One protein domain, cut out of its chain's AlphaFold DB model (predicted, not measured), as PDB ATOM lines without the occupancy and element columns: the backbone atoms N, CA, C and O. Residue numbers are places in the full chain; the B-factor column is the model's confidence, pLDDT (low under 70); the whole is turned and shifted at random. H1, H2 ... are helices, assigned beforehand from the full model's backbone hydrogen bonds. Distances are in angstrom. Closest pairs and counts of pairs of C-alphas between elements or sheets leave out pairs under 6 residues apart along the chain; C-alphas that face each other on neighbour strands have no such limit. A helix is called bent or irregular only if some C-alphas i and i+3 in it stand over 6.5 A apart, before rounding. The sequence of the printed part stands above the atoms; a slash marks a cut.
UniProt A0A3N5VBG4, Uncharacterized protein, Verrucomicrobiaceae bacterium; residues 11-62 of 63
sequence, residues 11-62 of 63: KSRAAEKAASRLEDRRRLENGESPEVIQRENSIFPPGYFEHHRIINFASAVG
ATOM      1  N   LYS A  11     -10.271  51.765 -27.049       78.50
ATOM      2  CA  LYS A  11     -10.594  51.081 -28.306       78.50
ATOM      3  C   LYS A  11     -10.203  49.607 -28.264       78.50
ATOM      4  O   LYS A  11     -11.020  48.770 -28.634       78.50
ATOM      5  N   SER A  12      -9.010  49.280 -27.759       73.12
ATOM      6  CA  SER A  12      -8.590  47.880 -27.599       73.12
ATOM      7  C   SER A  12      -9.486  47.149 -26.602       73.12
ATOM      8  O   SER A  12      -9.993  46.075 -26.903       73.12
ATOM      9  N   ARG A  13      -9.805  47.786 -25.469       75.69
ATOM     10  CA  ARG A  13     -10.714  47.213 -24.466       75.69
ATOM     11  C   ARG A  13     -12.133  46.991 -25.004       75.69
ATOM     12  O   ARG A  13     -12.797  46.027 -24.628       75.69
ATOM     13  N   ALA A  14     -12.628  47.892 -25.853       76.62
ATOM     14  CA  ALA A  14     -13.926  47.729 -26.503       76.62
ATOM     15  C   ALA A  14     -13.918  46.563 -27.503       76.62
ATOM     16  O   ALA A  14     -14.888  45.807 -27.532       76.62
ATOM     17  N   ALA A  15     -12.832  46.394 -28.264       79.06
ATOM     18  CA  ALA A  15     -12.652  45.277 -29.189       79.06
ATOM     19  C   ALA A  15     -12.590  43.926 -28.452       79.06
ATOM     20  O   ALA A  15     -13.320  43.007 -28.811       79.06
ATOM     21  N   GLU A  16     -11.820  43.837 -27.364       78.69
ATOM     22  CA  GLU A  16     -11.758  42.645 -26.502       78.69
ATOM     23  C   GLU A  16     -13.137  42.288 -25.930       78.69
ATOM     24  O   GLU A  16     -13.587  41.148 -26.034       78.69
ATOM     25  N   LYS A  17     -13.872  43.279 -25.404       82.25
ATOM     26  CA  LYS A  17     -15.245  43.058 -24.926       82.25
ATOM     27  C   LYS A  17     -16.213  42.658 -26.039       82.25
ATOM     28  O   LYS A  17     -17.202  41.990 -25.760       82.25
ATOM     29  N   ALA A  18     -16.018  43.123 -27.270       80.06
ATOM     30  CA  ALA A  18     -16.872  42.734 -28.389       80.06
ATOM     31  C   ALA A  18     -16.636  41.270 -28.784       80.06
ATOM     32  O   ALA A  18     -17.606  40.548 -29.002       80.06
ATOM     33  N   ALA A  19     -15.375  40.829 -28.806       82.06
ATOM     34  CA  ALA A  19     -15.012  39.441 -29.073       82.06
ATOM     35  C   ALA A  19     -15.573  38.484 -28.006       82.06
ATOM     36  O   ALA A  19     -16.254  37.526 -28.357       82.06
ATOM     37  N   SER A  20     -15.396  38.806 -26.718       80.25
ATOM     38  CA  SER A  20     -15.933  37.998 -25.610       80.25
ATOM     39  C   SER A  20     -17.463  37.862 -25.676       80.25
ATOM     40  O   SER A  20     -17.989  36.762 -25.566       80.25
ATOM     41  N   ARG A  21     -18.199  38.937 -25.998       84.12
ATOM     42  CA  ARG A  21     -19.666  38.857 -26.165       84.12
ATOM     43  C   ARG A  21     -20.111  37.972 -27.330       84.12
ATOM     44  O   ARG A  21     -21.205  37.416 -27.280       84.12
ATOM     45  N   LEU A  22     -19.329  37.907 -28.409       86.25
ATOM     46  CA  LEU A  22     -19.636  37.042 -29.551       86.25
ATOM     47  C   LEU A  22     -19.454  35.568 -29.187       86.25
ATOM     48  O   LEU A  22     -20.262  34.737 -29.596       86.25
ATOM     49  N   GLU A  23     -18.420  35.260 -28.412       85.69
ATOM     50  CA  GLU A  23     -18.167  33.919 -27.894       85.69
ATOM     51  C   GLU A  23     -19.251  33.487 -26.902       85.69
ATOM     52  O   GLU A  23     -19.866  32.438 -27.094       85.69
ATOM     53  N   ASP A  24     -19.585  34.343 -25.933       84.69
ATOM     54  CA  ASP A  24     -20.678  34.111 -24.983       84.69
ATOM     55  C   ASP A  24     -22.009  33.853 -25.705       84.69
ATOM     56  O   ASP A  24     -22.759  32.953 -25.336       84.69
ATOM     57  N   ARG A  25     -22.301  34.606 -26.778       84.94
ATOM     58  CA  ARG A  25     -23.516  34.399 -27.580       84.94
ATOM     59  C   ARG A  25     -23.547  33.011 -28.219       84.94
ATOM     60  O   ARG A  25     -24.580  32.357 -28.155       84.94
ATOM     61  N   ARG A  26     -22.432  32.546 -28.788       88.81
ATOM     62  CA  ARG A  26     -22.342  31.190 -29.359       88.81
ATOM     63  C   ARG A  26     -22.544  30.116 -28.292       88.81
ATOM     64  O   ARG A  26     -23.207  29.120 -28.550       88.81
ATOM     65  N   ARG A  27     -22.001  30.321 -27.091       85.62
ATOM     66  CA  ARG A  27     -22.170  29.397 -25.959       85.62
ATOM     67  C   ARG A  27     -23.629  29.326 -25.501       85.62
ATOM     68  O   ARG A  27     -24.151  28.230 -25.316       85.62
ATOM     69  N   LEU A  28     -24.311  30.471 -25.426       85.06
ATOM     70  CA  LEU A  28     -25.754  30.532 -25.164       85.06
ATOM     71  C   LEU A  28     -26.571  29.822 -26.254       85.06
ATOM     72  O   LEU A  28     -27.489  29.071 -25.936       85.06
ATOM     73  N   GLU A  29     -26.230  30.021 -27.531       88.31
ATOM     74  CA  GLU A  29     -26.877  29.343 -28.666       88.31
ATOM     75  C   GLU A  29     -26.655  27.818 -28.639       88.31
ATOM     76  O   GLU A  29     -27.544  27.062 -29.026       88.31
ATOM     77  N   ASN A  30     -25.517  27.359 -28.108       89.62
ATOM     78  CA  ASN A  30     -25.211  25.943 -27.880       89.62
ATOM     79  C   ASN A  30     -25.894  25.353 -26.628       89.62
ATOM     80  O   ASN A  30     -25.721  24.168 -26.341       89.62
ATOM     81  N   GLY A  31     -26.669  26.152 -25.888       86.75
ATOM     82  CA  GLY A  31     -27.435  25.704 -24.725       86.75
ATOM     83  C   GLY A  31     -26.688  25.757 -23.391       86.75
ATOM     84  O   GLY A  31     -27.150  25.157 -22.420       86.75
ATOM     85  N   GLU A  32     -25.555  26.460 -23.301       85.94
ATOM     86  CA  GLU A  32     -24.912  26.689 -22.005       85.94
ATOM     87  C   GLU A  32     -25.753  27.594 -21.097       85.94
ATOM     88  O   GLU A  32     -26.381  28.559 -21.542       85.94
ATOM     89  N   SER A  33     -25.729  27.308 -19.790       79.81
ATOM     90  CA  SER A  33     -26.439  28.127 -18.808       79.81
ATOM     91  C   SER A  33     -25.807  29.526 -18.711       79.81
ATOM     92  O   SER A  33     -24.598  29.636 -18.473       79.81
ATOM     93  N   PRO A  34     -26.608  30.608 -18.794       76.44
ATOM     94  CA  PRO A  34     -26.133  31.982 -18.617       76.44
ATOM     95  C   PRO A  34     -25.364  32.215 -17.310       76.44
ATOM     96  O   PRO A  34     -24.474  33.062 -17.253       76.44
ATOM     97  N   GLU A  35     -25.687  31.459 -16.261       75.56
ATOM     98  CA  GLU A  35     -25.058  31.554 -14.939       75.56
ATOM     99  C   GLU A  35     -23.595  31.102 -14.962       75.56
ATOM    100  O   GLU A  35     -22.768  31.639 -14.226       75.56
ATOM    101  N   VAL A  36     -23.264  30.134 -15.822       75.38
ATOM    102  CA  VAL A  36     -21.895  29.635 -16.006       75.38
ATOM    103  C   VAL A  36     -21.060  30.692 -16.728       75.38
ATOM    104  O   VAL A  36     -20.002  31.083 -16.239       75.38
ATOM    105  N   ILE A  37     -21.597  31.249 -17.814       74.75
ATOM    106  CA  ILE A  37     -20.946  32.297 -18.612       74.75
ATOM    107  C   ILE A  37     -20.736  33.577 -17.789       74.75
ATOM    108  O   ILE A  37     -19.668  34.191 -17.831       74.75
ATOM    109  N   GLN A  38     -21.729  33.989 -16.995       70.88
ATOM    110  CA  GLN A  38     -21.577  35.134 -16.094       70.88
ATOM    111  C   GLN A  38     -20.559  34.873 -14.988       70.88
ATOM    112  O   GLN A  38     -19.842  35.800 -14.614       70.88
ATOM    113  N   ARG A  39     -20.478  33.645 -14.464       65.94
ATOM    114  CA  ARG A  39     -19.511  33.282 -13.421       65.94
ATOM    115  C   ARG A  39     -18.077  33.335 -13.940       65.94
ATOM    116  O   ARG A  39     -17.221  33.855 -13.236       65.94
ATOM    117  N   GLU A  40     -17.824  32.861 -15.154       67.50
ATOM    118  CA  GLU A  40     -16.497  32.928 -15.783       67.50
ATOM    119  C   GLU A  40     -16.078  34.366 -16.119       67.50
ATOM    120  O   GLU A  40     -14.922  34.743 -15.936       67.50
ATOM    121  N   ASN A  41     -17.030  35.199 -16.546       65.31
ATOM    122  CA  ASN A  41     -16.793  36.618 -16.818       65.31
ATOM    123  C   ASN A  41     -16.817  37.500 -15.554       65.31
ATOM    124  O   ASN A  41     -16.506  38.697 -15.612       65.31
ATOM    125  N   SER A  42     -17.206  36.940 -14.408       66.19
ATOM    126  CA  SER A  42     -17.247  37.647 -13.136       66.19
ATOM    127  C   SER A  42     -15.844  37.727 -12.549       66.19
ATOM    128  O   SER A  42     -15.209  36.725 -12.248       66.19
ATOM    129  N   ILE A  43     -15.381  38.949 -12.289       69.25
ATOM    130  CA  ILE A  43     -14.185  39.181 -11.466       69.25
ATOM    131  C   ILE A  43     -14.408  38.788  -9.996       69.25
ATOM    132  O   ILE A  43     -13.463  38.715  -9.211       69.25
ATOM    133  N   PHE A  44     -15.664  38.581  -9.601       66.75
ATOM    134  CA  PHE A  44     -16.044  38.316  -8.228       66.75
ATOM    135  C   PHE A  44     -16.104  36.811  -7.951       66.75
ATOM    136  O   PHE A  44     -16.742  36.088  -8.724       66.75
ATOM    137  N   PRO A  45     -15.477  36.342  -6.855       68.50
ATOM    138  CA  PRO A  45     -15.490  34.937  -6.475       68.50
ATOM    139  C   PRO A  45     -16.902  34.454  -6.097       68.50
ATOM    140  O   PRO A  45     -17.793  35.269  -5.827       68.50
ATOM    141  N   PRO A  46     -17.122  33.126  -6.035       68.31
ATOM    142  CA  PRO A  46     -18.362  32.562  -5.509       68.31
ATOM    143  C   PRO A  46     -18.690  33.141  -4.125       68.31
ATOM    144  O   PRO A  46     -17.797  33.311  -3.300       68.31
ATOM    145  N   GLY A  47     -19.959  33.479  -3.886       69.94
ATOM    146  CA  GLY A  47     -20.410  34.045  -2.607       69.94
ATOM    147  C   GLY A  47     -20.074  35.525  -2.391       69.94
ATOM    148  O   GLY A  47     -20.516  36.101  -1.402       69.94
ATOM    149  N   TYR A  48     -19.371  36.195  -3.318       71.38
ATOM    150  CA  TYR A  48     -19.014  37.613  -3.156       71.38
ATOM    151  C   TYR A  48     -20.231  38.492  -2.841       71.38
ATOM    152  O   TYR A  48     -20.166  39.342  -1.966       71.38
ATOM    153  N   PHE A  49     -21.371  38.257  -3.492       69.62
ATOM    154  CA  PHE A  49     -22.587  39.044  -3.263       69.62
ATOM    155  C   PHE A  49     -23.491  38.526  -2.137       69.62
ATOM    156  O   PHE A  49     -24.473  39.186  -1.814       69.62
ATOM    157  N   GLU A  50     -23.175  37.391  -1.515       72.88
ATOM    158  CA  GLU A  50     -24.055  36.702  -0.555       72.88
ATOM    159  C   GLU A  50     -24.329  37.534   0.711       72.88
ATOM    160  O   GLU A  50     -25.379  37.419   1.342       72.88
ATOM    161  N   HIS A  51     -23.415  38.450   1.047       69.75
ATOM    162  CA  HIS A  51     -23.547  39.371   2.181       69.75
ATOM    163  C   HIS A  51     -23.479  40.850   1.782       69.75
ATOM    164  O   HIS A  51     -23.474  41.734   2.644       69.75
ATOM    165  N   HIS A  52     -23.439  41.156   0.484       66.44
ATOM    166  CA  HIS A  52     -23.419  42.534   0.014       66.44
ATOM    167  C   HIS A  52     -24.831  43.029  -0.284       66.44
ATOM    168  O   HIS A  52     -25.559  42.472  -1.101       66.44
ATOM    169  N   ARG A  53     -25.208  44.149   0.343       61.84
ATOM    170  CA  ARG A  53     -26.400  44.895  -0.060       61.84
ATOM    171  C   ARG A  53     -26.148  45.503  -1.437       61.84
ATOM    172  O   ARG A  53     -25.418  46.485  -1.555       61.84
ATOM    173  N   ILE A  54     -26.757  44.928  -2.469       67.06
ATOM    174  CA  ILE A  54     -26.797  45.528  -3.803       67.06
ATOM    175  C   ILE A  54     -27.773  46.702  -3.730       67.06
ATOM    176  O   ILE A  54     -28.988  46.537  -3.817       67.06
ATOM    177  N   ILE A  55     -27.238  47.897  -3.497       70.00
ATOM    178  CA  ILE A  55     -28.039  49.119  -3.497       70.00
ATOM    179  C   ILE A  55     -28.282  49.484  -4.958       70.00
ATOM    180  O   ILE A  55     -27.335  49.717  -5.711       70.00
ATOM    181  N   ASN A  56     -29.547  49.512  -5.374       68.38
ATOM    182  CA  ASN A  56     -29.890  49.992  -6.705       68.38
ATOM    183  C   ASN A  56     -29.444  51.456  -6.825       68.38
ATOM    184  O   ASN A  56     -29.735  52.273  -5.950       68.38
ATOM    185  N   PHE A  57     -28.722  51.791  -7.893       65.44
ATOM    186  CA  PHE A  57     -28.172  53.131  -8.096       65.44
ATOM    187  C   PHE A  57     -29.272  54.204  -8.095       65.44
ATOM    188  O   PHE A  57     -29.074  55.275  -7.533       65.44
ATOM    189  N   ALA A  58     -30.461  53.896  -8.627       68.56
ATOM    190  CA  ALA A  58     -31.613  54.798  -8.552       68.56
ATOM    191  C   ALA A  58     -32.015  55.101  -7.094       68.56
ATOM    192  O   ALA A  58     -32.182  56.259  -6.720       68.56
ATOM    193  N   SER A  59     -32.052  54.070  -6.244       61.38
ATOM    194  CA  SER A  59     -32.350  54.199  -4.812       61.38
ATOM    195  C   SER A  59     -31.243  54.911  -4.028       61.38
ATOM    196  O   SER A  59     -31.533  55.570  -3.036       61.38
ATOM    197  N   ALA A  60     -29.981  54.802  -4.458       61.97
ATOM    198  CA  ALA A  60     -28.844  55.473  -3.822       61.97
ATOM    199  C   ALA A  60     -28.738  56.964  -4.189       61.97
ATOM    200  O   ALA A  60     -28.252  57.760  -3.391       61.97
ATOM    201  N   VAL A  61     -29.166  57.335  -5.400       71.12
ATOM    202  CA  VAL A  61     -29.055  58.702  -5.939       71.12
ATOM    203  C   VAL A  61     -30.366  59.490  -5.788       71.12
ATOM    204  O   VAL A  61     -30.388  60.691  -6.041       71.12
ATOM    205  N   GLY A  62     -31.442  58.845  -5.324       57.31
ATOM    206  CA  GLY A  62     -32.710  59.501  -4.987       57.31
ATOM    207  C   GLY A  62     -33.452  60.075  -6.195       57.31
ATOM    208  O   GLY A  62     -34.057  61.138  -6.071       57.31
TER     209      GLY A  62
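What this domain is: This is residues 11 to 62 of the 63 residues of an uncharacterized protein of Verrucomicrobiaceae bacterium (UniProt A0A3N5VBG4). The model is an open, loose frame with two arms: the long helix H1 makes one, and a free tail, residues 42 to 62 with the small helix H3 near its end, makes the other. The short helix H2 lies between them at the base, where the chain folds back after H1. The printed part has 52 residues with three named helices, in the order H1, H2, H3, and no named strand; the class is all helix. It is only just loose, close to extended, with a radius of gyration of the C-alphas of 14.8 A, and the C-alphas span 37 by 28 by 18 A along their three main axes.

Where its parts are: The printed part begins with H1, residues 11 to 29, which runs 27.2 A from its first to its last C-alpha. C-alpha 11 is at (-10.594, 51.081, -28.306) and C-alpha 29 at (-26.877, 29.343, -28.666). H2 follows at residues 34 to 41 and is 10.6 A long from first to last C-alpha. Residues 42 to 56 hold no named element, and their C-alphas lie 5 to 19 A from the mean of all C-alphas. H3, residues 57 to 61, is 6.0 A long and ends with C-alpha 61 at (-29.055, 58.702, -5.939).

How they stand to each other: H1 and H2 only just touch, with 3 pairs of C-alphas within 8 A. H1 touches H2 with residues 24 to 28 alone, and the closest C-alphas of the two helices are those of Asp 24 and Ile 37, 6.6 A apart. Their lines stand at a shallow tilt of 30 degrees and they run opposite ways, a helical hairpin with a tight link of 4 residues. Residues 11 to 19, which belong to H1, stand free. Residues 42 to 62 stand free too, of which 57 to 61 belong to H3. H3 touches no helix; it is apart from H1 and from H2. In the backbones of H1, H2 and H3, every pair of O i and N i+4 is within hydrogen-bond range. None of the three helices is bent.

The domain as a whole: The two C-alphas farthest apart are those of Asn 30 and Gly 62, 41.3 A. The first and last printed C-alphas, those of Lys 11 and Gly 62, are 33.2 A apart. The printed part has no cut. The link from H2 to H3, 15 residues, is long. The mean pLDDT of the printed part is 74.7, with means of 82 in H1, 71 in H2 and 66 in H3. Confidence is under 70 in 20 residues: 39 to 47, 49, 51 to 54, 56 to 60 and 62.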